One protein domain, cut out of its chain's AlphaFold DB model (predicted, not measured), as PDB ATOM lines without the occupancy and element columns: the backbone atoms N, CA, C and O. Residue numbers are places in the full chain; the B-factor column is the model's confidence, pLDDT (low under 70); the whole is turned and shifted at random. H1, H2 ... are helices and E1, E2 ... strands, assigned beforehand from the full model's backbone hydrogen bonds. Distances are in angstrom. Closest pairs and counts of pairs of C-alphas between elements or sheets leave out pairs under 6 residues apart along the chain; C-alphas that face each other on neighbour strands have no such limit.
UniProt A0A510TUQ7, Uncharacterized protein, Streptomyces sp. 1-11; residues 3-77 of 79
ATOM      1  N   ALA A   3      26.521  37.276 126.376       77.75
ATOM      2  CA  ALA A   3      26.631  38.135 127.544       77.75
ATOM      3  C   ALA A   3      25.655  39.300 127.426       77.75
ATOM      4  O   ALA A   3      25.473  39.862 126.348       77.75
ATOM      5  N   VAL A   4      25.049  39.666 128.551       81.25
ATOM      6  CA  VAL A   4      24.208  40.857 128.666       81.25
ATOM      7  C   VAL A   4      24.854  41.764 129.696       81.25
ATOM      8  O   VAL A   4      25.143  41.337 130.812       81.25
ATOM      9  N   VAL A   5      25.150  42.995 129.297       80.31
ATOM     10  CA  VAL A   5      25.881  43.963 130.119       80.31
ATOM     11  C   VAL A   5      25.176  45.312 130.110       80.31
ATOM     12  O   VAL A   5      24.388  45.617 129.215       80.31
ATOM     13  N   ARG A   6      25.486  46.140 131.107       81.50
ATOM     14  CA  ARG A   6      25.157  47.564 131.077       81.50
ATOM     15  C   ARG A   6      26.283  48.316 130.390       81.50
ATOM     16  O   ARG A   6      27.442  48.182 130.782       81.50
ATOM     17  N   GLY A   7      25.939  49.103 129.379       75.50
ATOM     18  CA  GLY A   7      26.847  50.090 128.824       75.50
ATOM     19  C   GLY A   7      27.133  51.200 129.832       75.50
ATOM     20  O   GLY A   7      26.492  51.317 130.881       75.50
ATOM     21  N   SER A   8      28.117  52.042 129.520       77.38
ATOM     22  CA  SER A   8      28.539  53.131 130.406       77.38
ATOM     23  C   SER A   8      27.463  54.198 130.613       77.38
ATOM     24  O   SER A   8      27.576  54.989 131.545       77.38
ATOM     25  N   THR A   9      26.435  54.240 129.757       79.44
ATOM     26  CA  THR A   9      25.280  55.135 129.915       79.44
ATOM     27  C   THR A   9      24.077  54.444 130.565       79.44
ATOM     28  O   THR A   9      23.014  55.044 130.690       79.44
ATOM     29  N   GLY A  10      24.253  53.205 131.041       77.56
ATOM     30  CA  GLY A  10      23.215  52.404 131.689       77.56
ATOM     31  C   GLY A  10      22.316  51.640 130.714       77.56
ATOM     32  O   GLY A  10      21.403  50.938 131.149       77.56
ATOM     33  N   GLU A  11      22.567  51.727 129.411       78.94
ATOM     34  CA  GLU A  11      21.819  51.004 128.390       78.94
ATOM     35  C   GLU A  11      22.097  49.496 128.446       78.94
ATOM     36  O   GLU A  11      23.197  49.064 128.792       78.94
ATOM     37  N   ALA A  12      21.102  48.679 128.108       80.12
ATOM     38  CA  ALA A  12      21.269  47.236 128.025       80.12
ATOM     39  C   ALA A  12      21.921  46.851 126.688       80.12
ATOM     40  O   ALA A  12      21.439  47.223 125.615       80.12
ATOM     41  N   VAL A  13      23.014  46.095 126.755       79.81
ATOM     42  CA  VAL A  13      23.779  45.652 125.587       79.81
ATOM     43  C   VAL A  13      23.873  44.136 125.586       79.81
ATOM     44  O   VAL A  13      24.316  43.532 126.565       79.81
ATOM     45  N   VAL A  14      23.490  43.528 124.467       81.88
ATOM     46  CA  VAL A  14      23.639  42.093 124.223       81.88
ATOM     47  C   VAL A  14      24.863  41.862 123.348       81.88
ATOM     48  O   VAL A  14      25.041  42.499 122.309       81.88
ATOM     49  N   LEU A  15      25.698  40.922 123.773       78.88
ATOM     50  CA  LEU A  15      26.880  40.453 123.071       78.88
ATOM     51  C   LEU A  15      26.666  38.996 122.675       78.88
ATOM     52  O   LEU A  15      26.498  38.132 123.541       78.88
ATOM     53  N   LEU A  16      26.720  38.718 121.376       79.44
ATOM     54  CA  LEU A  16      26.623  37.367 120.833       79.44
ATOM     55  C   LEU A  16      27.928  37.006 120.128       79.44
ATOM     56  O   LEU A  16      28.421  37.756 119.289       79.44
ATOM     57  N   SER A  17      28.509  35.853 120.467       75.19
ATOM     58  CA  SER A  17      29.709  35.365 119.780       75.19
ATOM     59  C   SER A  17      29.363  34.799 118.411       75.19
ATOM     60  O   SER A  17      28.591  33.845 118.354       75.19
ATOM     61  N   GLY A  18      30.002  35.296 117.355       66.75
ATOM     62  CA  GLY A  18      29.789  34.838 115.982       66.75
ATOM     63  C   GLY A  18      29.000  35.830 115.127       66.75
ATOM     64  O   GLY A  18      28.251  36.660 115.637       66.75
ATOM     65  N   ASP A  19      29.181  35.722 113.811       60.75
ATOM     66  CA  ASP A  19      28.400  36.464 112.819       60.75
ATOM     67  C   ASP A  19      27.091  35.703 112.577       60.75
ATOM     68  O   ASP A  19      26.955  34.966 111.599       60.75
ATOM     69  N   TRP A  20      26.138  35.822 113.507       62.25
ATOM     70  CA  TRP A  20      24.798  35.248 113.354       62.25
ATOM     71  C   TRP A  20      24.007  36.044 112.308       62.25
ATOM     72  O   TRP A  20      23.087  36.790 112.620       62.25
ATOM     73  N   LEU A  21      24.390  35.894 111.042       53.28
ATOM     74  CA  LEU A  21      23.562  36.228 109.887       53.28
ATOM     75  C   LEU A  21      22.538  35.092 109.725       53.28
ATOM     76  O   LEU A  21      22.737  34.172 108.931       53.28
ATOM     77  N   GLY A  22      21.489  35.098 110.552       60.75
ATOM     78  CA  GLY A  22      20.464  34.051 110.597       60.75
ATOM     79  C   GLY A  22      19.689  34.013 111.918       60.75
ATOM     80  O   GLY A  22      19.959  34.787 112.832       60.75
ATOM     81  N   GLN A  23      18.726  33.088 112.039       64.81
ATOM     82  CA  GLN A  23      18.011  32.878 113.304       64.81
ATOM     83  C   GLN A  23      18.980  32.393 114.386       64.81
ATOM     84  O   GLN A  23      19.636  31.359 114.234       64.81
ATOM     85  N   VAL A  24      19.046  33.132 115.492       70.56
ATOM     86  CA  VAL A  24      19.771  32.712 116.691       70.56
ATOM     87  C   VAL A  24      19.129  31.412 117.222       70.56
ATOM     88  O   VAL A  24      17.902  31.321 117.290       70.56
ATOM     89  N   PRO A  25      19.907  30.368 117.567       75.31
ATOM     90  CA  PRO A  25      19.343  29.114 118.065       75.31
ATOM     91  C   PRO A  25      18.556  29.292 119.370       75.31
ATOM     92  O   PRO A  25      18.955  30.064 120.242       75.31
ATOM     93  N   HIS A  26      17.499  28.497 119.567       72.88
ATOM     94  CA  HIS A  26      16.636  28.615 120.751       72.88
ATOM     95  C   HIS A  26      17.362  28.429 122.090       72.88
ATOM     96  O   HIS A  26      17.007  29.051 123.087       72.88
ATOM     97  N   THR A  27      18.416  27.619 122.118       78.81
ATOM     98  CA  THR A  27      19.260  27.445 123.307       78.81
ATOM     99  C   THR A  27      20.010  28.728 123.664       78.81
ATOM    100  O   THR A  27      20.069  29.106 124.826       78.81
ATOM    101  N   VAL A  28      20.502  29.456 122.656       77.38
ATOM    102  CA  VAL A  28      21.187  30.744 122.836       77.38
ATOM    103  C   VAL A  28      20.206  31.815 123.329       77.38
ATOM    104  O   VAL A  28      20.603  32.702 124.083       77.38
ATOM    105  N   PHE A  29      18.920  31.713 122.964       76.94
ATOM    106  CA  PHE A  29      17.869  32.572 123.515       76.94
ATOM    107  C   PHE A  29      17.641  32.333 125.004       76.94
ATOM    108  O   PHE A  29      17.573  33.298 125.762       76.94
ATOM    109  N   THR A  30      17.542  31.076 125.437       79.25
ATOM    110  CA  THR A  30      17.373  30.760 126.862       79.25
ATOM    111  C   THR A  30      18.548  31.294 127.681       79.25
ATOM    112  O   THR A  30      18.319  32.022 128.647       79.25
ATOM    113  N   ASP A  31      19.780  31.056 127.224       83.00
ATOM    114  CA  ASP A  31      20.994  31.557 127.880       83.00
ATOM    115  C   ASP A  31      21.015  33.094 127.953       83.00
ATOM    116  O   ASP A  31      21.437  33.686 128.947       83.00
ATOM    117  N   MET A  32      20.542  33.769 126.901       80.19
ATOM    118  CA  MET A  32      20.458  35.229 126.863       80.19
ATOM    119  C   MET A  32      19.438  35.780 127.854       80.19
ATOM    120  O   MET A  32      19.735  36.765 128.524       80.19
ATOM    121  N   ILE A  33      18.244  35.188 127.933       80.81
ATOM    122  CA  ILE A  33      17.198  35.632 128.864       80.81
ATOM    123  C   ILE A  33      17.645  35.405 130.307       80.81
ATOM    124  O   ILE A  33      17.444  36.279 131.150       80.81
ATOM    125  N   GLU A  34      18.306  34.282 130.584       83.94
ATOM    126  CA  GLU A  34      18.895  34.014 131.894       83.94
ATOM    127  C   GLU A  34      19.958  35.067 132.245       83.94
ATOM    128  O   GLU A  34      19.845  35.731 133.279       83.94
ATOM    129  N   ALA A  35      20.917  35.321 131.349       82.44
ATOM    130  CA  ALA A  35      21.941  36.348 131.545       82.44
ATOM    131  C   ALA A  35      21.345  37.761 131.689       82.44
ATOM    132  O   ALA A  35      21.789  38.547 132.527       82.44
ATOM    133  N   ALA A  36      20.315  38.085 130.905       81.25
ATOM    134  CA  ALA A  36      19.600  39.353 130.975       81.25
ATOM    135  C   ALA A  36      18.884  39.527 132.318       81.25
ATOM    136  O   ALA A  36      18.940  40.608 132.900       81.25
ATOM    137  N   SER A  37      18.255  38.474 132.847       82.81
ATOM    138  CA  SER A  37      17.520  38.529 134.118       82.81
ATOM    139  C   SER A  37      18.402  38.876 135.321       82.81
ATOM    140  O   SER A  37      17.915  39.439 136.298       82.81
ATOM    141  N   ALA A  38      19.709  38.604 135.237       84.12
ATOM    142  CA  ALA A  38      20.670  38.953 136.279       84.12
ATOM    143  C   ALA A  38      21.046  40.449 136.299       84.12
ATOM    144  O   ALA A  38      21.584  40.932 137.293       84.12
ATOM    145  N   VAL A  39      20.795  41.184 135.208       80.62
ATOM    146  CA  VAL A  39      21.305  42.555 134.989       80.62
ATOM    147  C   VAL A  39      20.183  43.568 134.717       80.62
ATOM    148  O   VAL A  39      20.351  44.778 134.927       80.62
ATOM    149  N   LEU A  40      19.036  43.100 134.231       80.50
ATOM    150  CA  LEU A  40      17.917  43.924 133.788       80.50
ATOM    151  C   LEU A  40      16.752  43.885 134.774       80.50
ATOM    152  O   LEU A  40      16.488  42.876 135.426       80.50
ATOM    153  N   SER A  41      16.016  44.991 134.856       81.56
ATOM    154  CA  SER A  41      14.732  45.020 135.552       81.56
ATOM    155  C   SER A  41      13.686  44.192 134.801       81.56
ATOM    156  O   SER A  41      13.812  43.936 133.605       81.56
ATOM    157  N   ALA A  42      12.593  43.825 135.476       79.06
ATOM    158  CA  ALA A  42      11.502  43.075 134.851       79.06
ATOM    159  C   ALA A  42      10.893  43.789 133.623       79.06
ATOM    160  O   ALA A  42      10.487  43.129 132.668       79.06
ATOM    161  N   ALA A  43      10.847  45.127 133.630       77.19
ATOM    162  CA  ALA A  43      10.348  45.914 132.502       77.19
ATOM    163  C   ALA A  43      11.285  45.821 131.291       77.19
ATOM    164  O   ALA A  43      10.837  45.571 130.177       77.19
ATOM    165  N   GLU A  44      12.591  45.945 131.520       76.56
ATOM    166  CA  GLU A  44      13.605  45.838 130.471       76.56
ATOM    167  C   GLU A  44      13.715  44.410 129.941       76.56
ATOM    168  O   GLU A  44      13.831  44.217 128.737       76.56
ATOM    169  N   LEU A  45      13.613  43.404 130.817       78.56
ATOM    170  CA  LEU A  45      13.623  41.992 130.435       78.56
ATOM    171  C   LEU A  45      12.447  41.641 129.516       78.56
ATOM    172  O   LEU A  45      12.607  40.857 128.584       78.56
ATOM    173  N   LYS A  46      11.279  42.257 129.735       79.44
ATOM    174  CA  LYS A  46      10.136  42.129 128.825       79.44
ATOM    175  C   LYS A  46      10.461  42.705 127.446       79.44
ATOM    176  O   LYS A  46      10.240  42.030 126.447       79.44
ATOM    177  N   THR A  47      11.051  43.900 127.391       75.19
ATOM    178  CA  THR A  47      11.501  44.505 126.128       75.19
ATOM    179  C   THR A  47      12.557  43.655 125.427       75.19
ATOM    180  O   THR A  47      12.542  43.552 124.204       75.19
ATOM    181  N   VAL A  48      13.453  43.015 126.184       74.19
ATOM    182  CA  VAL A  48      14.410  42.046 125.638       74.19
ATOM    183  C   VAL A  48      13.656  40.888 125.011       74.19
ATOM    184  O   VAL A  48      13.883  40.616 123.847       74.19
ATOM    185  N   GLY A  49      12.716  40.257 125.718       72.31
ATOM    186  CA  GLY A  49      11.901  39.173 125.160       72.31
ATOM    187  C   GLY A  49      11.239  39.530 123.821       72.31
ATOM    188  O   GLY A  49      11.281  38.727 122.891       72.31
ATOM    189  N   ASP A  50      10.716  40.753 123.698       74.38
ATOM    190  CA  ASP A  50      10.087  41.247 122.467       74.38
ATOM    191  C   ASP A  50      11.114  41.524 121.346       74.38
ATOM    192  O   ASP A  50      10.893  41.152 120.193       74.38
ATOM    193  N   ALA A  51      12.259  42.138 121.671       70.06
ATOM    194  CA  ALA A  51      13.334  42.454 120.720       70.06
ATOM    195  C   ALA A  51      14.160  41.223 120.309       70.06
ATOM    196  O   ALA A  51      14.766  41.178 119.242       70.06
ATOM    197  N   VAL A  52      14.187  40.194 121.150       67.94
ATOM    198  CA  VAL A  52      14.927  38.955 120.914       67.94
ATOM    199  C   VAL A  52      14.349  38.172 119.740       67.94
ATOM    200  O   VAL A  52      15.108  37.543 119.005       67.94
ATOM    201  N   ALA A  53      13.040  38.273 119.497       65.00
ATOM    202  CA  ALA A  53      12.405  37.692 118.315       65.00
ATOM    203  C   ALA A  53      12.957  38.258 116.989       65.00
ATOM    204  O   ALA A  53      12.818  37.611 115.952       65.00
ATOM    205  N   THR A  54      13.591  39.437 117.016       67.38
ATOM    206  CA  THR A  54      14.203  40.096 115.852       67.38
ATOM    207  C   THR A  54      15.739  40.103 115.898       67.38
ATOM    208  O   THR A  54      16.396  40.626 114.995       67.38
ATOM    209  N   LEU A  55      16.358  39.500 116.923       66.25
ATOM    210  CA  LEU A  55      17.816  39.360 116.989       66.25
ATOM    211  C   LEU A  55      18.308  38.344 115.952       66.25
ATOM    212  O   LEU A  55      17.832  37.210 115.887       66.25
ATOM    213  N   GLY A  56      19.292  38.752 115.150       61.69
ATOM    214  CA  GLY A  56      19.852  37.951 114.053       61.69
ATOM    215  C   GLY A  56      19.142  38.131 112.706       61.69
ATOM    216  O   GLY A  56      19.691  37.736 111.677       61.69
ATOM    217  N   THR A  57      17.964  38.773 112.677       66.38
ATOM    218  CA  THR A  57      17.363  39.278 111.426       66.38
ATOM    219  C   THR A  57      17.836  40.685 111.092       66.38
ATOM    220  O   THR A  57      18.021  40.997 109.917       66.38
ATOM    221  N   ASP A  58      18.077  41.508 112.114       71.38
ATOM    222  CA  ASP A  58      18.646  42.841 111.943       71.38
ATOM    223  C   ASP A  58      20.181  42.815 112.021       71.38
ATOM    224  O   ASP A  58      20.761  42.025 112.783       71.38
ATOM    225  N   PRO A  59      20.869  43.674 111.242       73.19
ATOM    226  CA  PRO A  59      22.310  43.826 111.361       73.19
ATOM    227  C   PRO A  59      22.672  44.333 112.769       73.19
ATOM    228  O   PRO A  59      21.969  45.188 113.309       73.19
ATOM    229  N   PRO A  60      23.768  43.838 113.368       80.62
ATOM    230  CA  PRO A  60      24.239  44.345 114.654       80.62
ATOM    231  C   PRO A  60      24.644  45.817 114.552       80.62
ATOM    232  O   PRO A  60      25.137  46.257 113.508       80.62
ATOM    233  N   ASP A  61      24.516  46.560 115.654       82.12
ATOM    234  CA  ASP A  61      24.921  47.969 115.721       82.12
ATOM    235  C   ASP A  61      26.415  48.134 115.414       82.12
ATOM    236  O   ASP A  61      26.832  49.072 114.735       82.12
ATOM    237  N   PHE A  62      27.240  47.224 115.940       84.44
ATOM    238  CA  PHE A  62      28.675  47.152 115.673       84.44
ATOM    239  C   PHE A  62      29.244  45.788 116.084       84.44
ATOM    240  O   PHE A  62      28.578  44.971 116.719       84.44
ATOM    241  N   HIS A  63      30.506  45.541 115.727       85.31
ATOM    242  CA  HIS A  63      31.245  44.353 116.148       85.31
ATOM    243  C   HIS A  63      32.421  44.745 117.035       85.31
ATOM    244  O   HIS A  63      33.112  45.727 116.759       85.31
ATOM    245  N   VAL A  64      32.692  43.944 118.060       84.75
ATOM    246  CA  VAL A  64      33.863  44.102 118.931       84.75
ATOM    247  C   VAL A  64      34.693  42.826 118.941       84.75
ATOM    248  O   VAL A  64      34.162  41.732 118.784       84.75
ATOM    249  N   HIS A  65      36.006  42.961 119.121       83.81
ATOM    250  CA  HIS A  65      36.894  41.817 119.315       83.81
ATOM    251  C   HIS A  65      37.262  41.712 120.793       83.81
ATOM    252  O   HIS A  65      37.833  42.643 121.355       83.81
ATOM    253  N   ALA A  66      36.946  40.581 121.417       79.81
ATOM    254  CA  ALA A  66      37.253  40.308 122.816       79.81
ATOM    255  C   ALA A  66      37.787  38.880 122.958       79.81
ATOM    256  O   ALA A  66      37.179  37.934 122.463       79.81
ATOM    257  N   GLY A  67      38.948  38.718 123.599       77.25
ATOM    258  CA  GLY A  67      39.539  37.394 123.841       77.25
ATOM    259  C   GLY A  67      39.789  36.566 122.570       77.25
ATOM    260  O   GLY A  67      39.630  35.352 122.594       77.25
ATOM    261  N   GLY A  68      40.118  37.216 121.445       81.38
ATOM    262  CA  GLY A  68      40.312  36.546 120.152       81.38
ATOM    263  C   GLY A  68      39.019  36.155 119.426       81.38
ATOM    264  O   GLY A  68      39.087  35.528 118.373       81.38
ATOM    265  N   GLN A  69      37.849  36.532 119.948       81.25
ATOM    266  CA  GLN A  69      36.550  36.285 119.324       81.25
ATOM    267  C   GLN A  69      35.925  37.586 118.824       81.25
ATOM    268  O   GLN A  69      36.027  38.626 119.478       81.25
ATOM    269  N   LYS A  70      35.245  37.513 117.677       84.19
ATOM    270  CA  LYS A  70      34.390  38.586 117.163       84.19
ATOM    271  C   LYS A  70      32.998  38.443 117.779       84.19
ATOM    272  O   LYS A  70      32.370  37.388 117.673       84.19
ATOM    273  N   LEU A  71      32.541  39.497 118.442       83.38
ATOM    274  CA  LEU A  71      31.232  39.584 119.073       83.38
ATOM    275  C   LEU A  71      30.379  40.602 118.319       83.38
ATOM    276  O   LEU A  71      30.823  41.727 118.074       83.38
ATOM    277  N   ALA A  72      29.161  40.206 117.972       84.81
ATOM    278  CA  ALA A  72      28.130  41.100 117.474       84.81
ATOM    279  C   ALA A  72      27.468  41.811 118.660       84.81
ATOM    280  O   ALA A  72      27.125  41.171 119.660       84.81
ATOM    281  N   VAL A  73      27.326  43.132 118.557       83.31
ATOM    282  CA  VAL A  73      26.751  43.973 119.606       83.31
ATOM    283  C   VAL A  73      25.382  44.469 119.176       83.31
ATOM    284  O   VAL A  73      25.252  45.080 118.117       83.31
ATOM    285  N   TYR A  74      24.389  44.233 120.029       81.06
ATOM    286  CA  TYR A  74      23.018  44.697 119.848       81.06
ATOM    287  C   TYR A  74      22.618  45.566 121.037       81.06
ATOM    288  O   TYR A  74      22.645  45.125 122.194       81.06
ATOM    289  N   ARG A  75      22.261  46.818 120.765       80.88
ATOM    290  CA  ARG A  75      21.748  47.760 121.755       80.88
ATOM    291  C   ARG A  75      20.246  47.599 121.874       80.88
ATOM    292  O   ARG A  75      19.492  47.797 120.924       80.88
ATOM    293  N   LEU A  76      19.801  47.290 123.081       74.44
ATOM    294  CA  LEU A  76      18.385  47.189 123.376       74.44
ATOM    295  C   LEU A  76      17.873  48.582 123.726       74.44
ATOM    296  O   LEU A  76      18.180  49.130 124.784       74.44
ATOM    297  N   THR A  77      17.106  49.169 122.812       67.12
ATOM    298  CA  THR A  77      16.461  50.458 123.065       67.12
ATOM    299  C   THR A  77      15.091  50.192 123.672       67.12
ATOM    300  O   THR A  77      14.207  49.665 123.000       67.12
TER     301      THR A  77
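Overview. This is residues 3 to 77 of the 79 residues of an uncharacterized protein of Streptomyces sp. 1-11 (UniProt A0A510TUQ7). A strongly twisted sheet of four strands has a helical hairpin, H1 and H2, packed on one face, making two layers. H1 covers the E1 edge, H2 packs on E4 and E2, and the E3 edge is left uncovered by the helices. The printed part has 75 residues, with named elements in the order E1, E2, H1, H2, E3, E4; the sheet's order is E1, E2, E4, E3, all antiparallel. The class is mixed, helices and strands; the whole is compact, with a radius of gyration of the C-alphas of 11.6 A and spans of 31 by 27 by 18 A.

Along the chain. E1, residues 3 to 6, begins at C-alpha 3 (26.631, 38.135, 127.544) and is 10.2 A long. E2, residues 12 to 17, is 16.7 A long. H1, residues 26 to 37, is 16.7 A long, and H2, residues 42 to 52, is 14.9 A long. E3, residues 62 to 66, is 13.1 A long. E4, residues 69 to 76, is 21.6 A long and ends at C-alpha 76 (18.385, 47.189, 123.376).

Arrangement. E1 and E2 form a hairpin, with N 5 and O 13 2.9 A apart. E2 and E4 are antiparallel at 151 degrees, with N 16 and O 72 3.0 A apart. E3 and E4 form a hairpin, with N 71 and O 64 2.8 A apart. These N and O pairs are within hydrogen-bond range. H1 is on the sheet at a height of 9.3 A, over E1; on the local plane it stands at 29 degrees to E1, only just along the strands. The closest C-alphas of E1 and H1, Val 4 and Ala 36, are 5.4 A apart. H1 and H2 touch, closest at the C-alphas of Ser 37 and Leu 45, 6.4 A apart, with a shallow tilt of 24 degrees, opposite ways. H2 is on the sheet, and the closest C-alphas of H2 and E4, Val 48 and Leu 76, are 6.9 A apart. In H1 and H2 every O i to N i+4 pair is within hydrogen-bond range.

Size, cuts and confidence. The two C-alphas farthest apart, Ala 43 and Gly 68, are 33.7 A apart. The printed part has no cut, and no link is long. The model's pLDDT is under 70 at residues 18 to 23, 52 to 57 and 77.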